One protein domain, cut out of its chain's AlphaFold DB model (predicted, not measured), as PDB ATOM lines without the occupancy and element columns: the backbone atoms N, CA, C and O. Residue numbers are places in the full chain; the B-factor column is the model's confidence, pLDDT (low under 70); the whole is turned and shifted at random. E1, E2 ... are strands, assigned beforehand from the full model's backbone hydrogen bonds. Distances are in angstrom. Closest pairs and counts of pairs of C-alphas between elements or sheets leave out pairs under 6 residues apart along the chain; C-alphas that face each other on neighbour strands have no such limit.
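AT A GLANCE: This is residues 35 to 99 of the 105 residues of an uncharacterized protein of Fusarium oxysporum (UniProt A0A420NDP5). A small three-stranded sheet, E1, E2 and E3, is joined to a long two-stranded hairpin, E4 and E5, which meets it along E1 and then slants away like the second arm of a V. The hairpin's tip, residues 85 to 90, sticks out free, and a long link, residues 61 to 75, leads from E3 to E4. The printed part has 65 residues with five named strands, E1 to E5 in chain order, and no named helix; the class is all strand, though 30 of the 65 residues are in named elements. Both sheets are antiparallel, in the orders E1 - E2 - E3 and E4 - E5. The whole is only just loose, close to compact, with a radius of gyration of the C-alphas of 13.1 A and spans of 38 by 29 by 17 A.

IN THESE COORDINATES: E1 is residues 35 to 38, 10.0 A long, from C-alpha 35 at (25.887, -5.842, 13.257). E2 is residues 45 to 50, 16.9 A, and E3 residues 58 to 60, 6.8 A. E4 is residues 76 to 84, 23.4 A, and bends by 65 degrees at residue 79. E5 is residues 91 to 98, 22.5 A, ending with C-alpha 98 at (40.317, 1.037, 27.012).

HOW THE PARTS SIT: E1, E2 and E3 form a meander, each strand the antiparallel neighbour of the one before. N 37 and O 46 are 3.0 A apart, within hydrogen-bond range, as are N 59 and O 49 at 2.9 A. E2 pairs staggered, with E1 over residues 45 to 48 and with E3 over 48 to 50. The closest C-alphas of E1 and E4 are those of Phe 38 and Arg 78, 5.9 A apart. In the hairpin E4 and E5, N 81 and O 94 are 2.8 A apart, within hydrogen-bond range. E3 and E4 are apart.

THE WHOLE: The two farthest C-alphas, of Asn 53 and Gly 73, are 38.5 A apart. The printed part has no cut; the link E3 to E4 is long. No printed residue is under 70 in pLDDT.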
ATOM      1  N   ILE A  35      25.099  -5.474  12.083       96.31
ATOM      2  CA  ILE A  35      25.887  -5.842  13.257       96.31
ATOM      3  C   ILE A  35      27.006  -4.819  13.399       96.31
ATOM      4  O   ILE A  35      27.767  -4.589  12.458       96.31
ATOM      5  N   THR A  36      27.120  -4.232  14.588       96.75
ATOM      6  CA  THR A  36      28.283  -3.437  14.993       96.75
ATOM      7  C   THR A  36      28.954  -4.160  16.152       96.75
ATOM      8  O   THR A  36      28.312  -4.436  17.161       96.75
ATOM      9  N   THR A  37      30.224  -4.513  15.981       96.06
ATOM     10  CA  THR A  37      31.004  -5.311  16.939       96.06
ATOM     11  C   THR A  37      32.444  -4.796  16.997       96.06
ATOM     12  O   THR A  37      32.775  -3.845  16.292       96.06
ATOM     13  N   PHE A  38      33.304  -5.396  17.814       95.75
ATOM     14  CA  PHE A  38      34.736  -5.106  17.855       95.75
ATOM     15  C   PHE A  38      35.576  -6.350  17.539       95.75
ATOM     16  O   PHE A  38      35.109  -7.478  17.669       95.75
ATOM     17  N   SER A  39      36.804  -6.137  17.072       94.44
ATOM     18  CA  SER A  39      37.792  -7.196  16.821       94.44
ATOM     19  C   SER A  39      38.628  -7.552  18.049       94.44
ATOM     20  O   SER A  39      38.763  -6.740  18.948       94.44
ATOM     21  N   ASP A  40      39.321  -8.683  18.016       89.19
ATOM     22  CA  ASP A  40      40.397  -9.025  18.958       89.19
ATOM     23  C   ASP A  40      41.772  -8.992  18.256       89.19
ATOM     24  O   ASP A  40      41.822  -9.003  17.020       89.19
ATOM     25  N   PRO A  41      42.908  -8.939  18.986       90.25
ATOM     26  CA  PRO A  41      43.046  -8.772  20.440       90.25
ATOM     27  C   PRO A  41      43.067  -7.306  20.897       90.25
ATOM     28  O   PRO A  41      42.981  -7.041  22.089       90.25
ATOM     29  N   VAL A  42      43.192  -6.351  19.966       93.38
ATOM     30  CA  VAL A  42      43.060  -4.910  20.238       93.38
ATOM     31  C   VAL A  42      41.707  -4.454  19.687       93.38
ATOM     32  O   VAL A  42      41.585  -4.297  18.464       93.38
ATOM     33  N   PRO A  43      40.693  -4.251  20.550       95.69
ATOM     34  CA  PRO A  43      39.350  -3.867  20.143       95.69
ATOM     35  C   PRO A  43      39.282  -2.656  19.234       95.69
ATOM     36  O   PRO A  43      39.735  -1.569  19.572       95.69
ATOM     37  N   LYS A  44      38.701  -2.843  18.052       96.69
ATOM     38  CA  LYS A  44      38.352  -1.766  17.126       96.69
ATOM     39  C   LYS A  44      37.002  -2.080  16.517       96.69
ATOM     40  O   LYS A  44      36.743  -3.235  16.177       96.69
ATOM     41  N   VAL A  45      36.153  -1.072  16.366       97.50
ATOM     42  CA  VAL A  45      34.777  -1.284  15.911       97.50
ATOM     43  C   VAL A  45      34.756  -1.625  14.428       97.50
ATOM     44  O   VAL A  45      35.362  -0.933  13.609       97.50
ATOM     45  N   GLN A  46      34.013  -2.666  14.081       97.31
ATOM     46  CA  GLN A  46      33.746  -3.123  12.725       97.31
ATOM     47  C   GLN A  46      32.244  -3.299  12.521       97.31
ATOM     48  O   GLN A  46      31.481  -3.475  13.475       97.31
ATOM     49  N   GLN A  47      31.825  -3.288  11.258       97.75
ATOM     50  CA  GLN A  47      30.427  -3.461  10.895       97.75
ATOM     51  C   GLN A  47      30.228  -4.512   9.816       97.75
ATOM     52  O   GLN A  47      31.060  -4.700   8.923       97.75
ATOM     53  N   TYR A  48      29.075  -5.162   9.900       97.56
ATOM     54  CA  TYR A  48      28.633  -6.193   8.983       97.56
ATOM     55  C   TYR A  48      27.179  -5.923   8.613       97.56
ATOM     56  O   TYR A  48      26.347  -5.689   9.489       97.56
ATOM     57  N   LEU A  49      26.872  -5.971   7.322       97.12
ATOM     58  CA  LEU A  49      25.517  -5.780   6.815       97.12
ATOM     59  C   LEU A  49      24.989  -7.109   6.300       97.12
ATOM     60  O   LEU A  49      25.692  -7.814   5.570       97.12
ATOM     61  N   SER A  50      23.763  -7.451   6.676       97.56
ATOM     62  CA  SER A  50      23.132  -8.666   6.188       97.56
ATOM     63  C   SER A  50      22.976  -8.630   4.665       97.56
ATOM     64  O   SER A  50      22.828  -7.576   4.028       97.56
ATOM     65  N   ASN A  51      23.012  -9.806   4.056       96.44
ATOM     66  CA  ASN A  51      22.720  -9.984   2.642       96.44
ATOM     67  C   ASN A  51      21.198 -10.119   2.478       96.44
ATOM     68  O   ASN A  51      20.661 -11.222   2.401       96.44
ATOM     69  N   GLY A  52      20.503  -8.976   2.503       92.38
ATOM     70  CA  GLY A  52      19.038  -8.902   2.535       92.38
ATOM     71  C   GLY A  52      18.464  -9.216   3.919       92.38
ATOM     72  O   GLY A  52      19.149  -9.074   4.931       92.38
ATOM     73  N   ASN A  53      17.215  -9.681   3.979       90.88
ATOM     74  CA  ASN A  53      16.529 -10.008   5.234       90.88
ATOM     75  C   ASN A  53      16.896 -11.409   5.776       90.88
ATOM     76  O   ASN A  53      16.025 -12.188   6.153       90.88
ATOM     77  N   ASN A  54      18.187 -11.757   5.764       92.62
ATOM     78  CA  ASN A  54      18.709 -13.019   6.290       92.62
ATOM     79  C   ASN A  54      19.569 -12.747   7.542       92.62
ATOM     80  O   ASN A  54      20.647 -12.165   7.407       92.62
ATOM     81  N   PRO A  55      19.147 -13.187   8.743       90.56
ATOM     82  CA  PRO A  55      19.850 -12.896   9.989       90.56
ATOM     83  C   PRO A  55      21.133 -13.717  10.198       90.56
ATOM     84  O   PRO A  55      21.789 -13.514  11.215       90.56
ATOM     85  N   LEU A  56      21.494 -14.626   9.280       95.38
ATOM     86  CA  LEU A  56      22.676 -15.501   9.370       95.38
ATOM     87  C   LEU A  56      23.701 -15.282   8.241       95.38
ATOM     88  O   LEU A  56      24.758 -15.907   8.248       95.38
ATOM     89  N   SER A  57      23.419 -14.410   7.269       97.00
ATOM     90  CA  SER A  57      24.310 -14.147   6.131       97.00
ATOM     91  C   SER A  57      24.691 -12.676   6.085       97.00
ATOM     92  O   SER A  57      23.832 -11.822   5.872       97.00
ATOM     93  N   TYR A  58      25.982 -12.383   6.250       97.75
ATOM     94  CA  TYR A  58      26.503 -11.019   6.331       97.75
ATOM     95  C   TYR A  58      27.723 -10.814   5.445       97.75
ATOM     96  O   TYR A  58      28.498 -11.736   5.194       97.75
ATOM     97  N   ARG A  59      27.931  -9.565   5.030       97.31
ATOM     98  CA  ARG A  59      29.176  -9.096   4.415       97.31
ATOM     99  C   ARG A  59      29.830  -8.035   5.290       97.31
ATOM    100  O   ARG A  59      29.143  -7.213   5.897       97.31
ATOM    101  N   LYS A  60      31.162  -8.037   5.321       97.25
ATOM    102  CA  LYS A  60      31.954  -6.991   5.978       97.25
ATOM    103  C   LYS A  60      31.731  -5.653   5.279       97.25
ATOM    104  O   LYS A  60      31.766  -5.584   4.051       97.25
ATOM    105  N   LEU A  61      31.529  -4.598   6.060       97.12
ATOM    106  CA  LEU A  61      31.576  -3.223   5.566       97.12
ATOM    107  C   LEU A  61      33.011  -2.689   5.619       97.12
ATOM    108  O   LEU A  61      33.886  -3.304   6.226       97.12
ATOM    109  N   ASN A  62      33.255  -1.551   4.963       96.94
ATOM    110  CA  ASN A  62      34.552  -0.863   4.949       96.94
ATOM    111  C   ASN A  62      35.740  -1.777   4.576       96.94
ATOM    112  O   ASN A  62      36.824  -1.680   5.146       96.94
ATOM    113  N   ASN A  63      35.529  -2.728   3.660       96.50
ATOM    114  CA  ASN A  63      36.517  -3.746   3.269       96.50
ATOM    115  C   ASN A  63      37.066  -4.574   4.450       96.50
ATOM    116  O   ASN A  63      38.167  -5.114   4.383       96.50
ATOM    117  N   GLY A  64      36.312  -4.670   5.549       94.62
ATOM    118  CA  GLY A  64      36.747  -5.309   6.790       94.62
ATOM    119  C   GLY A  64      37.658  -4.450   7.668       94.62
ATOM    120  O   GLY A  64      38.036  -4.904   8.747       94.62
ATOM    121  N   ASN A  65      37.990  -3.225   7.252       96.50
ATOM    122  CA  ASN A  65      38.743  -2.292   8.078       96.50
ATOM    123  C   ASN A  65      37.860  -1.715   9.195       96.50
ATOM    124  O   ASN A  65      36.659  -1.498   8.993       96.50
ATOM    125  N   PRO A  66      38.441  -1.399  10.363       96.06
ATOM    126  CA  PRO A  66      37.703  -0.754  11.436       96.06
ATOM    127  C   PRO A  66      37.117   0.595  11.023       96.06
ATOM    128  O   PRO A  66      37.744   1.354  10.287       96.06
ATOM    129  N   ILE A  67      35.928   0.896  11.539       96.38
ATOM    130  CA  ILE A  67      35.262   2.195  11.374       96.38
ATOM    131  C   ILE A  67      35.531   3.144  12.547       96.38
ATOM    132  O   ILE A  67      35.368   4.351  12.410       96.38
ATOM    133  N   LEU A  68      35.949   2.608  13.700       95.88
ATOM    134  CA  LEU A  68      36.306   3.384  14.885       95.88
ATOM    135  C   LEU A  68      37.443   2.686  15.634       95.88
ATOM    136  O   LEU A  68      37.389   1.484  15.903       95.88
ATOM    137  N   ALA A  69      38.468   3.461  15.976       94.94
ATOM    138  CA  ALA A  69      39.587   3.064  16.819       94.94
ATOM    139  C   ALA A  69      39.976   4.249  17.712       94.94
ATOM    140  O   ALA A  69      39.824   5.400  17.298       94.94
ATOM    141  N   SER A  70      40.494   3.981  18.913       93.12
ATOM    142  CA  SER A  70      40.992   5.053  19.781       93.12
ATOM    143  C   SER A  70      42.342   5.576  19.272       93.12
ATOM    144  O   SER A  70      43.175   4.823  18.760       93.12
ATOM    145  N   THR A  71      42.577   6.879  19.412       92.50
ATOM    146  CA  THR A  71      43.870   7.523  19.123       92.50
ATOM    147  C   THR A  71      44.758   7.653  20.360       92.50
ATOM    148  O   THR A  71      45.937   7.974  20.218       92.50
ATOM    149  N   VAL A  72      44.210   7.365  21.543       89.50
ATOM    150  CA  VAL A  72      44.865   7.457  22.854       89.50
ATOM    151  C   VAL A  72      44.857   6.104  23.571       89.50
ATOM    152  O   VAL A  72      44.105   5.196  23.198       89.50
ATOM    153  N   GLY A  73      45.683   5.979  24.611       86.94
ATOM    154  CA  GLY A  73      45.826   4.744  25.381       86.94
ATOM    155  C   GLY A  73      46.265   3.563  24.512       86.94
ATOM    156  O   GLY A  73      47.056   3.741  23.584       86.94
ATOM    157  N   ASP A  74      45.682   2.385  24.735       89.62
ATOM    158  CA  ASP A  74      46.003   1.160  23.978       89.62
ATOM    159  C   ASP A  74      45.398   1.134  22.575       89.62
ATOM    160  O   ASP A  74      45.432   0.121  21.874       89.62
ATOM    161  N   ARG A  75      44.803   2.253  22.148       92.44
ATOM    162  CA  ARG A  75      44.119   2.392  20.857       92.44
ATOM    163  C   ARG A  75      42.915   1.450  20.707       92.44
ATOM    164  O   ARG A  75      42.372   1.317  19.606       92.44
ATOM    165  N   ALA A  76      42.485   0.843  21.813       94.25
ATOM    166  CA  ALA A  76      41.374  -0.084  21.896       94.25
ATOM    167  C   ALA A  76      40.051   0.632  22.204       94.25
ATOM    168  O   ALA A  76      40.010   1.591  22.977       94.25
ATOM    169  N   VAL A  77      38.963   0.150  21.609       96.12
ATOM    170  CA  VAL A  77      37.591   0.621  21.812       96.12
ATOM    171  C   VAL A  77      36.603  -0.548  21.680       96.12
ATOM    172  O   VAL A  77      36.670  -1.314  20.715       96.12
ATOM    173  N   ARG A  78      35.699  -0.705  22.652       94.81
ATOM    174  CA  ARG A  78      34.739  -1.824  22.751       94.81
ATOM    175  C   ARG A  78      33.392  -1.382  23.336       94.81
ATOM    176  O   ARG A  78      33.172  -0.193  23.526       94.81
ATOM    177  N   ASP A  79      32.503  -2.341  23.597       95.06
ATOM    178  CA  ASP A  79      31.204  -2.140  24.264       95.06
ATOM    179  C   ASP A  79      30.339  -1.077  23.557       95.06
ATOM    180  O   ASP A  79      29.997  -0.027  24.097       95.06
ATOM    181  N   ILE A  80      30.048  -1.344  22.282       96.50
ATOM    182  CA  ILE A  80      29.377  -0.419  21.363       96.50
ATOM    183  C   ILE A  80      27.897  -0.252  21.721       96.50
ATOM    184  O   ILE A  80      27.173  -1.233  21.896       96.50
ATOM    185  N   TYR A  81      27.426   0.991  21.674       96.75
ATOM    186  CA  TYR A  81      26.014   1.349  21.658       96.75
ATOM    187  C   TYR A  81      25.695   2.246  20.450       96.75
ATOM    188  O   TYR A  81      26.353   3.263  20.224       96.75
ATOM    189  N   LEU A  82      24.690   1.863  19.653       94.62
ATOM    190  CA  LEU A  82      24.202   2.653  18.520       94.62
ATOM    191  C   LEU A  82      22.998   3.480  18.971       94.62
ATOM    192  O   LEU A  82      21.946   2.927  19.293       94.62
ATOM    193  N   VAL A  83      23.143   4.802  18.966       95.25
ATOM    194  CA  VAL A  83      22.069   5.740  19.311       95.25
ATOM    195  C   VAL A  83      21.639   6.537  18.098       95.25
ATOM    196  O   VAL A  83      22.363   6.670  17.112       95.25
ATOM    197  N   THR A  84      20.434   7.077  18.174       93.38
ATOM    198  CA  THR A  84      19.858   7.874  17.104       93.38
ATOM    199  C   THR A  84      18.916   8.915  17.685       93.38
ATOM    200  O   THR A  84      18.388   8.734  18.785       93.38
ATOM    201  N   ASN A  85      18.717  10.016  16.967       92.25
ATOM    202  CA  ASN A  85      17.724  11.014  17.350       92.25
ATOM    203  C   ASN A  85      16.288  10.471  17.149       92.25
ATOM    204  O   ASN A  85      16.070   9.457  16.482       92.25
ATOM    205  N   SER A  86      15.270  11.152  17.691       88.62
ATOM    206  CA  SER A  86      13.860  10.726  17.555       88.62
ATOM    207  C   SER A  86      13.417  10.601  16.087       88.62
ATOM    208  O   SER A  86      12.624   9.728  15.719       88.62
ATOM    209  N   ALA A  87      13.976  11.453  15.224       86.06
ATOM    210  CA  ALA A  87      13.736  11.447  13.786       86.06
ATOM    211  C   ALA A  87      14.456  10.306  13.046       86.06
ATOM    212  O   ALA A  87      14.142  10.054  11.880       86.06
ATOM    213  N   ARG A  88      15.332   9.539  13.701       85.44
ATOM    214  CA  ARG A  88      16.192   8.516  13.088       85.44
ATOM    215  C   ARG A  88      16.929   8.995  11.831       85.44
ATOM    216  O   ARG A  88      17.075   8.244  10.872       85.44
ATOM    217  N   SER A  89      17.320  10.267  11.813       85.50
ATOM    218  CA  SER A  89      18.047  10.897  10.704       85.50
ATOM    219  C   SER A  89      19.548  10.974  10.967       85.50
ATOM    220  O   SER A  89      20.331  11.115  10.036       85.50
ATOM    221  N   GLU A  90      19.947  10.868  12.232       89.38
ATOM    222  CA  GLU A  90      21.336  10.916  12.677       89.38
ATOM    223  C   GLU A  90      21.614   9.705  13.554       89.38
ATOM    224  O   GLU A  90      20.786   9.331  14.391       89.38
ATOM    225  N   TYR A  91      22.778   9.098  13.366       92.88
ATOM    226  CA  TYR A  91      23.200   7.912  14.095       92.88
ATOM    227  C   TYR A  91      24.583   8.153  14.679       92.88
ATOM    228  O   TYR A  91      25.483   8.615  13.980       92.88
ATOM    229  N   PHE A  92      24.752   7.809  15.951       95.06
ATOM    230  CA  PHE A  92      26.015   7.949  16.660       95.06
ATOM    231  C   PHE A  92      26.400   6.609  17.267       95.06
ATOM    232  O   PHE A  92      25.552   5.867  17.765       95.06
ATOM    233  N   ILE A  93      27.695   6.318  17.241       95.88
ATOM    234  CA  ILE A  93      28.270   5.194  17.966       95.88
ATOM    235  C   ILE A  93      28.918   5.751  19.224       95.88
ATOM    236  O   ILE A  93      29.808   6.597  19.146       95.88
ATOM    237  N   ILE A  94      28.474   5.253  20.371       95.94
ATOM    238  CA  ILE A  94      29.127   5.465  21.660       95.94
ATOM    239  C   ILE A  94      29.834   4.158  22.001       95.94
ATOM    240  O   ILE A  94      29.258   3.084  21.847       95.94
ATOM    241  N   ALA A  95      31.093   4.235  22.411       95.88
ATOM    242  CA  ALA A  95      31.886   3.064  22.751       95.88
ATOM    243  C   ALA A  95      32.918   3.417  23.826       95.88
ATOM    244  O   ALA A  95      33.299   4.580  23.982       95.88
ATOM    245  N   THR A  96      33.378   2.408  24.554       94.75
ATOM    246  CA  THR A  96      34.317   2.554  25.667       94.75
ATOM    247  C   THR A  96      35.744   2.406  25.164       94.75
ATOM    248  O   THR A  96      36.132   1.339  24.681       94.75
ATOM    249  N   GLY A  97      36.536   3.474  25.270       93.62
ATOM    250  CA  GLY A  97      37.983   3.398  25.091       93.62
ATOM    251  C   GLY A  97      38.628   2.661  26.262       93.62
ATOM    252  O   GLY A  97      38.220   2.854  27.406       93.62
ATOM    253  N   ILE A  98      39.624   1.822  25.983       87.94
ATOM    254  CA  ILE A  98      40.317   1.037  27.012       87.94
ATOM    255  C   ILE A  98      41.771   1.474  27.138       87.94
ATOM    256  O   ILE A  98      42.447   1.769  26.148       87.94
ATOM    257  N   PHE A  99      42.238   1.473  28.380       82.31
ATOM    258  CA  PHE A  99      43.640   1.586  28.739       82.31
ATOM    259  C   PHE A  99      43.943   0.496  29.759       82.31
ATOM    260  O   PHE A  99      43.393   0.495  30.860       82.31
TER     261      PHE A  99